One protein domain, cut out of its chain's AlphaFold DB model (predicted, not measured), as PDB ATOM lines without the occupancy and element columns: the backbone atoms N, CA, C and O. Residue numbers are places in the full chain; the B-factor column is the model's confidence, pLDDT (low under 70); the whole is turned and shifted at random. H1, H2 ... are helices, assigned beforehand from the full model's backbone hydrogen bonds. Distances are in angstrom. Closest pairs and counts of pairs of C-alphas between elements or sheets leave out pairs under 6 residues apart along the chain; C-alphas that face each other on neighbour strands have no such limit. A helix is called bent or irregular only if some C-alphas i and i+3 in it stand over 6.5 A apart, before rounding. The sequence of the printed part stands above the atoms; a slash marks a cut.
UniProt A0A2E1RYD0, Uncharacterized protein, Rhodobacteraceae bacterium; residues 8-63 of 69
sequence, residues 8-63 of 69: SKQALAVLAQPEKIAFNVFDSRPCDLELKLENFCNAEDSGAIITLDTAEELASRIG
ATOM      1  N   SER A   8      36.505 -64.079 -24.149       70.50
ATOM      2  CA  SER A   8      37.124 -64.871 -23.073       70.50
ATOM      3  C   SER A   8      38.536 -64.404 -22.707       70.50
ATOM      4  O   SER A   8      38.939 -64.489 -21.549       70.50
ATOM      5  N   LYS A   9      39.303 -63.889 -23.674       64.75
ATOM      6  CA  LYS A   9      40.646 -63.346 -23.422       64.75
ATOM      7  C   LYS A   9      40.585 -61.968 -22.773       64.75
ATOM      8  O   LYS A   9      41.440 -61.652 -21.952       64.75
ATOM      9  N   GLN A  10      39.563 -61.183 -23.104       69.94
ATOM     10  CA  GLN A  10      39.321 -59.892 -22.468       69.94
ATOM     11  C   GLN A  10      38.915 -60.069 -21.006       69.94
ATOM     12  O   GLN A  10      39.494 -59.431 -20.131       69.94
ATOM     13  N   ALA A  11      38.013 -61.012 -20.719       75.62
ATOM     14  CA  ALA A  11      37.591 -61.326 -19.357       75.62
ATOM     15  C   ALA A  11      38.773 -61.724 -18.457       75.62
ATOM     16  O   ALA A  11      38.879 -61.245 -17.332       75.62
ATOM     17  N   LEU A  12      39.704 -62.544 -18.960       80.12
ATOM     18  CA  LEU A  12      40.908 -62.922 -18.213       80.12
ATOM     19  C   LEU A  12      41.785 -61.716 -17.859       80.12
ATOM     20  O   LEU A  12      42.288 -61.636 -16.741       80.12
ATOM     21  N   ALA A  13      41.950 -60.772 -18.785       78.88
ATOM     22  CA  ALA A  13      42.728 -59.564 -18.536       78.88
ATOM     23  C   ALA A  13      42.061 -58.649 -17.496       78.88
ATOM     24  O   ALA A  13      42.757 -58.085 -16.657       78.88
ATOM     25  N   VAL A  14      40.728 -58.539 -17.514       82.19
ATOM     26  CA  VAL A  14      39.973 -57.791 -16.496       82.19
ATOM     27  C   VAL A  14      40.103 -58.461 -15.130       82.19
ATOM     28  O   VAL A  14      40.427 -57.798 -14.153       82.19
ATOM     29  N   LEU A  15      39.931 -59.784 -15.058       84.88
ATOM     30  CA  LEU A  15      40.044 -60.546 -13.810       84.88
ATOM     31  C   LEU A  15      41.446 -60.506 -13.186       84.88
ATOM     32  O   LEU A  15      41.578 -60.750 -11.986       84.88
ATOM     33  N   ALA A  16      42.476 -60.216 -13.982       85.44
ATOM     34  CA  ALA A  16      43.842 -60.033 -13.508       85.44
ATOM     35  C   ALA A  16      44.094 -58.647 -12.880       85.44
ATOM     36  O   ALA A  16      45.105 -58.476 -12.199       85.44
ATOM     37  N   GLN A  17      43.208 -57.665 -13.087       81.56
ATOM     38  CA  GLN A  17      43.317 -56.347 -12.457       81.56
ATOM     39  C   GLN A  17      42.915 -56.412 -10.972       81.56
ATOM     40  O   GLN A  17      42.008 -57.174 -10.627       81.56
ATOM     41  N   PRO A  18      43.513 -55.586 -10.090       81.19
ATOM     42  CA  PRO A  18      43.226 -55.603  -8.652       81.19
ATOM     43  C   PRO A  18      41.737 -55.458  -8.312       81.19
ATOM     44  O   PRO A  18      41.222 -56.187  -7.467       81.19
ATOM     45  N   GLU A  19      41.039 -54.559  -9.009       84.19
ATOM     46  CA  GLU A  19      39.616 -54.278  -8.776       84.19
ATOM     47  C   GLU A  19      38.680 -55.147  -9.620       84.19
ATOM     48  O   GLU A  19      37.478 -55.172  -9.376       84.19
ATOM     49  N   LYS A  20      39.222 -55.892 -10.595       88.38
ATOM     50  CA  LYS A  20      38.458 -56.730 -11.537       88.38
ATOM     51  C   LYS A  20      37.377 -55.960 -12.306       88.38
ATOM     52  O   LYS A  20      36.372 -56.536 -12.717       88.38
ATOM     53  N   ILE A  21      37.607 -54.664 -12.503       86.12
ATOM     54  CA  ILE A  21      36.744 -53.737 -13.234       86.12
ATOM     55  C   ILE A  21      37.537 -53.189 -14.420       86.12
ATOM     56  O   ILE A  21      38.741 -52.948 -14.327       86.12
ATOM     57  N   ALA A  22      36.853 -52.998 -15.544       86.06
ATOM     58  CA  ALA A  22      37.366 -52.268 -16.693       86.06
ATOM     59  C   ALA A  22      36.258 -51.392 -17.278       86.06
ATOM     60  O   ALA A  22      35.080 -51.738 -17.195       86.06
ATOM     61  N   PHE A  23      36.657 -50.276 -17.880       85.81
ATOM     62  CA  PHE A  23      35.763 -49.336 -18.542       85.81
ATOM     63  C   PHE A  23      36.047 -49.345 -20.039       85.81
ATOM     64  O   PHE A  23      37.206 -49.280 -20.451       85.81
ATOM     65  N   ASN A  24      34.990 -49.388 -20.844       86.56
ATOM     66  CA  ASN A  24      35.096 -49.022 -22.249       86.56
ATOM     67  C   ASN A  24      35.030 -47.495 -22.338       86.56
ATOM     68  O   ASN A  24      34.087 -46.895 -21.826       86.56
ATOM     69  N   VAL A  25      36.037 -46.878 -22.952       85.50
ATOM     70  CA  VAL A  25      36.148 -45.421 -23.076       85.50
ATOM     71  C   VAL A  25      36.118 -45.060 -24.553       85.50
ATOM     72  O   VAL A  25      36.940 -45.550 -25.325       85.50
ATOM     73  N   PHE A  26      35.182 -44.193 -24.921       82.19
ATOM     74  CA  PHE A  26      34.992 -43.686 -26.278       82.19
ATOM     75  C   PHE A  26      34.912 -42.159 -26.234       82.19
ATOM     76  O   PHE A  26      34.639 -41.584 -25.178       82.19
ATOM     77  N   ASP A  27      35.164 -41.501 -27.366       83.25
ATOM     78  CA  ASP A  27      34.857 -40.077 -27.488       83.25
ATOM     79  C   ASP A  27      33.340 -39.855 -27.654       83.25
ATOM     80  O   ASP A  27      32.552 -40.795 -27.769       83.25
ATOM     81  N   SER A  28      32.907 -38.596 -27.629       77.56
ATOM     82  CA  SER A  28      31.490 -38.225 -27.686       77.56
ATOM     83  C   SER A  28      30.813 -38.474 -29.040       77.56
ATOM     84  O   SER A  28      29.649 -38.105 -29.202       77.56
ATOM     85  N   ARG A  29      31.503 -39.068 -30.020       82.31
ATOM     86  CA  ARG A  29      30.968 -39.385 -31.347       82.31
ATOM     87  C   ARG A  29      30.712 -40.890 -31.454       82.31
ATOM     88  O   ARG A  29      31.502 -41.590 -32.089       82.31
ATOM     89  N   PRO A  30      29.599 -41.397 -30.898       71.00
ATOM     90  CA  PRO A  30      29.261 -42.793 -31.067       71.00
ATOM     91  C   PRO A  30      29.009 -43.106 -32.543       71.00
ATOM     92  O   PRO A  30      28.321 -42.365 -33.254       71.00
ATOM     93  N   CYS A  31      29.558 -44.217 -33.015       72.44
ATOM     94  CA  CYS A  31      29.213 -44.762 -34.321       72.44
ATOM     95  C   CYS A  31      27.841 -45.458 -34.246       72.44
ATOM     96  O   CYS A  31      27.515 -46.083 -33.239       72.44
ATOM     97  N   ASP A  32      27.072 -45.474 -35.341       74.62
ATOM     98  CA  ASP A  32      25.818 -46.248 -35.450       74.62
ATOM     99  C   ASP A  32      25.985 -47.738 -35.098       74.62
ATOM    100  O   ASP A  32      25.013 -48.434 -34.794       74.62
ATOM    101  N   LEU A  33      27.215 -48.251 -35.194       77.44
ATOM    102  CA  LEU A  33      27.570 -49.600 -34.779       77.44
ATOM    103  C   LEU A  33      27.616 -49.742 -33.252       77.44
ATOM    104  O   LEU A  33      27.129 -50.741 -32.735       77.44
ATOM    105  N   GLU A  34      28.169 -48.760 -32.541       75.44
ATOM    106  CA  GLU A  34      28.328 -48.787 -31.081       75.44
ATOM    107  C   GLU A  34      26.976 -48.736 -30.379       75.44
ATOM    108  O   GLU A  34      26.741 -49.517 -29.463       75.44
ATOM    109  N   LEU A  35      26.044 -47.937 -30.906       78.12
ATOM    110  CA  LEU A  35      24.653 -47.865 -30.440       78.12
ATOM    111  C   LEU A  35      23.884 -49.190 -30.576       78.12
ATOM    112  O   LEU A  35      22.803 -49.338 -30.017       78.12
ATOM    113  N   LYS A  36      24.409 -50.145 -31.352       80.88
ATOM    114  CA  LYS A  36      23.819 -51.478 -31.556       80.88
ATOM    115  C   LYS A  36      24.574 -52.575 -30.815       80.88
ATOM    116  O   LYS A  36      24.160 -53.733 -30.867       80.88
ATOM    117  N   LEU A  37      25.700 -52.252 -30.176       82.31
ATOM    118  CA  LEU A  37      26.435 -53.220 -29.378       82.31
ATOM    119  C   LEU A  37      25.662 -53.488 -28.091       82.31
ATOM    120  O   LEU A  37      25.364 -52.571 -27.334       82.31
ATOM    121  N   GLU A  38      25.419 -54.766 -27.809       82.50
ATOM    122  CA  GLU A  38      24.681 -55.213 -26.621       82.50
ATOM    123  C   GLU A  38      25.246 -54.616 -25.322       82.50
ATOM    124  O   GLU A  38      24.495 -54.175 -24.461       82.50
ATOM    125  N   ASN A  39      26.572 -54.503 -25.211       80.69
ATOM    126  CA  ASN A  39      27.210 -53.898 -24.039       80.69
ATOM    127  C   ASN A  39      26.874 -52.410 -23.879       80.69
ATOM    128  O   ASN A  39      26.757 -51.948 -22.750       80.69
ATOM    129  N   PHE A  40      26.742 -51.666 -24.983       83.69
ATOM    130  CA  PHE A  40      26.374 -50.253 -24.938       83.69
ATOM    131  C   PHE A  40      24.912 -50.102 -24.519       83.69
ATOM    132  O   PHE A  40      24.639 -49.384 -23.564       83.69
ATOM    133  N   CYS A  41      23.994 -50.848 -25.146       85.75
ATOM    134  CA  CYS A  41      22.573 -50.823 -24.782       85.75
ATOM    135  C   CYS A  41      22.355 -51.228 -23.317       85.75
ATOM    136  O   CYS A  41      21.673 -50.533 -22.577       85.75
ATOM    137  N   ASN A  42      23.005 -52.302 -22.857       87.69
ATOM    138  CA  ASN A  42      22.906 -52.740 -21.462       87.69
ATOM    139  C   ASN A  42      23.460 -51.687 -20.486       87.69
ATOM    140  O   ASN A  42      22.933 -51.515 -19.383       87.69
ATOM    141  N   ALA A  43      24.539 -50.993 -20.858       86.25
ATOM    142  CA  ALA A  43      25.105 -49.920 -20.047       86.25
ATOM    143  C   ALA A  43      24.190 -48.686 -20.017       86.25
ATOM    144  O   ALA A  43      24.045 -48.064 -18.966       86.25
ATOM    145  N   GLU A  44      23.544 -48.357 -21.133       86.44
ATOM    146  CA  GLU A  44      22.546 -47.290 -21.217       86.44
ATOM    147  C   GLU A  44      21.321 -47.607 -20.346       86.44
ATOM    148  O   GLU A  44      20.992 -46.828 -19.451       86.44
ATOM    149  N   ASP A  45      20.726 -48.792 -20.511       89.19
ATOM    150  CA  ASP A  45      19.544 -49.244 -19.764       89.19
ATOM    151  C   ASP A  45      19.783 -49.314 -18.246       89.19
ATOM    152  O   ASP A  45      18.866 -49.112 -17.447       89.19
ATOM    153  N   SER A  46      21.020 -49.593 -17.827       90.19
ATOM    154  CA  SER A  46      21.408 -49.648 -16.411       90.19
ATOM    155  C   SER A  46      21.867 -48.305 -15.833       90.19
ATOM    156  O   SER A  46      22.173 -48.232 -14.641       90.19
ATOM    157  N   GLY A  47      21.915 -47.239 -16.641       88.94
ATOM    158  CA  GLY A  47      22.429 -45.932 -16.221       88.94
ATOM    159  C   GLY A  47      23.932 -45.935 -15.916       88.94
ATOM    160  O   GLY A  47      24.406 -45.114 -15.132       88.94
ATOM    161  N   ALA A  48      24.684 -46.866 -16.505       88.88
ATOM    162  CA  ALA A  48      26.123 -47.031 -16.317       88.88
ATOM    163  C   ALA A  48      26.973 -46.165 -17.269       88.88
ATOM    164  O   ALA A  48      28.201 -46.176 -17.171       88.88
ATOM    165  N   ILE A  49      26.346 -45.410 -18.179       89.31
ATOM    166  CA  ILE A  49      27.037 -44.464 -19.062       89.31
ATOM    167  C   ILE A  49      27.446 -43.216 -18.275       89.31
ATOM    168  O   ILE A  49      26.624 -42.556 -17.639       89.31
ATOM    169  N   ILE A  50      28.731 -42.876 -18.347       90.06
ATOM    170  CA  ILE A  50      29.307 -41.663 -17.765       90.06
ATOM    171  C   ILE A  50      29.829 -40.805 -18.916       90.06
ATOM    172  O   ILE A  50      30.693 -41.253 -19.666       90.06
ATOM    173  N   THR A  51      29.344 -39.569 -19.017       89.69
ATOM    174  CA  THR A  51      29.789 -38.593 -20.022       89.69
ATOM    175  C   THR A  51      30.384 -37.383 -19.322       89.69
ATOM    176  O   THR A  51      29.774 -36.848 -18.396       89.69
ATOM    177  N   LEU A  52      31.578 -36.977 -19.745       90.88
ATOM    178  CA  LEU A  52      32.342 -35.864 -19.179       90.88
ATOM    179  C   LEU A  52      33.020 -35.091 -20.313       90.88
ATOM    180  O   LEU A  52      33.250 -35.652 -21.386       90.88
ATOM    181  N   ASP A  53      33.327 -33.817 -20.074       89.25
ATOM    182  CA  ASP A  53      33.844 -32.916 -21.108       89.25
ATOM    183  C   ASP A  53      35.355 -33.083 -21.318       89.25
ATOM    184  O   ASP A  53      35.874 -32.783 -22.397       89.25
ATOM    185  N   THR A  54      36.067 -33.584 -20.304       88.38
ATOM    186  CA  THR A  54      37.530 -33.729 -20.328       88.38
ATOM    187  C   THR A  54      38.005 -35.115 -19.887       88.38
ATOM    188  O   THR A  54      37.353 -35.823 -19.112       88.38
ATOM    189  N   ALA A  55      39.185 -35.512 -20.374       86.31
ATOM    190  CA  ALA A  55      39.807 -36.779 -19.997       86.31
ATOM    191  C   ALA A  55      40.237 -36.778 -18.520       86.31
ATOM    192  O   ALA A  55      40.215 -37.819 -17.864       86.31
ATOM    193  N   GLU A  56      40.590 -35.610 -17.987       89.06
ATOM    194  CA  GLU A  56      40.958 -35.379 -16.596       89.06
ATOM    195  C   GLU A  56      39.768 -35.603 -15.658       89.06
ATOM    196  O   GLU A  56      39.887 -36.318 -14.658       89.06
ATOM    197  N   GLU A  57      38.597 -35.058 -15.999       89.38
ATOM    198  CA  GLU A  57      37.358 -35.322 -15.263       89.38
ATOM    199  C   GLU A  57      37.006 -36.808 -15.306       89.38
ATOM    200  O   GLU A  57      36.648 -37.382 -14.274       89.38
ATOM    201  N   LEU A  58      37.148 -37.453 -16.472       89.81
ATOM    202  CA  LEU A  58      36.905 -38.887 -16.617       89.81
ATOM    203  C   LEU A  58      37.832 -39.706 -15.725       89.81
ATOM    204  O   LEU A  58      37.353 -40.557 -14.973       89.81
ATOM    205  N   ALA A  59      39.132 -39.415 -15.757       88.38
ATOM    206  CA  ALA A  59      40.130 -40.087 -14.940       88.38
ATOM    207  C   ALA A  59      39.814 -39.951 -13.442       88.38
ATOM    208  O   ALA A  59      39.763 -40.952 -12.721       88.38
ATOM    209  N   SER A  60      39.493 -38.732 -12.996       89.62
ATOM    210  CA  SER A  60      39.074 -38.468 -11.618       89.62
ATOM    211  C   SER A  60      37.788 -39.211 -11.249       89.62
ATOM    212  O   SER A  60      37.648 -39.662 -10.112       89.62
ATOM    213  N   ARG A  61      36.835 -39.339 -12.178       89.00
ATOM    214  CA  ARG A  61      35.529 -39.957 -11.924       89.00
ATOM    215  C   ARG A  61      35.593 -41.475 -11.777       89.00
ATOM    216  O   ARG A  61      34.786 -42.023 -11.018       89.00
ATOM    217  N   ILE A  62      36.502 -42.133 -12.499       88.19
ATOM    218  CA  ILE A  62      36.680 -43.596 -12.479       88.19
ATOM    219  C   ILE A  62      37.875 -44.051 -11.626       88.19
ATOM    220  O   ILE A  62      38.166 -45.241 -11.575       88.19
ATOM    221  N   GLY A  63      38.553 -43.124 -10.940       84.88
ATOM    222  CA  GLY A  63      39.612 -43.434  -9.976       84.88
ATOM    223  C   GLY A  63      40.935 -43.881 -10.603       84.88
ATOM    224  O   GLY A  63      41.742 -44.518  -9.929       84.88
TER     225      GLY A  63
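What this domain is: This is residues 8 to 63 of the 69 residues of an uncharacterized protein of Rhodobacteraceae bacterium (UniProt A0A2E1RYD0). Three short helices, H1, H2 and H3, are set well apart from one another like the corners of a triangle, and no helix packs on another. A long link, residues 16 to 37, leaves H1, runs through the middle between the three helices near residues 23 and 24, goes on to a far bend and folds back to H2; a shorter link, residues 46 to 54, then leads to H3. The printed part has 56 residues with three named helices, in the order H1, H2, H3 along the chain, and no named strand. The class is all helix, though under half of the residues, 24 of 56, are in named elements. The whole is loose, with a radius of gyration of the C-alphas of 12.7 A, and the C-alphas span 30 by 27 by 18 A along their three main axes.

How they stand to each other: The printed part begins with H1, residues 8 to 15, centred at (39.792, -61.282, -19.422). Its N-to-C direction has the parts 0.22 in x, 0.46 in y and 0.86 in z. A long link of 22 residues, 16 to 37, joins it to H2, residues 38 to 45, centred at (23.867, -51.173, -22.859). The direction of H2 has the parts -0.51 in x, 0.61 in y and 0.61 in z. H1 and H2 are apart, with no C-alpha of the one within 8 A of the other. A short link of 9 residues, 46 to 54, leads from H2 to H3, residues 55 to 62, centred at (38.305, -38.559, -14.929). The direction of H3 has the parts -0.35 in x, -0.64 in y and 0.68 in z. H2 and H3 are apart by the same measure of 8 A, and H1 and H3 are apart too. In the backbones of H1, H2 and H3 every O i to N i+4 pair is within hydrogen-bond range. No helix is bent or irregular.

Where its parts are: H1 has 8 residues and begins at C-alpha 8, at (37.124, -64.871, -23.073); from the C-alpha of Ser 8 to that of Leu 15 it measures 10.6 A. In the link after it, C-alpha 24 is at (35.096, -49.022, -22.249) and C-alpha 32 at (25.818, -46.248, -35.450). Residues 34 to 36 of this link form a short helical run that bears no name. H2 also has 8 residues; it runs from Glu 38 to Asp 45, and its first and last C-alphas are 10.4 A apart. H3, again with 8 residues, runs from Ala 55 to Ile 62 and measures 10.6 A from first to last C-alpha; it ends at C-alpha 62, at (36.680, -43.596, -12.479).

The domain as a whole: The two C-alphas farthest apart are those of Pro 18 and Asp 32, at 33.3 A, and both residues belong to the long link between H1 and H2. The C-alphas of that link lie 3 to 17 A from the mean of all C-alphas, which is at (33.074, -48.219, -20.601). The first and last printed C-alphas, those of Ser 8 and Gly 63, are 25.2 A apart. The printed part has no cut and takes up residues 8 to 63 of a full chain of 69 residues. The mean pLDDT of the printed part is 83.5, and of its helices H1 has a mean of 76, H2 of 85 and H3 of 89. Confidence in the model is low, under 70, at residues 9 to 10, which belong to H1.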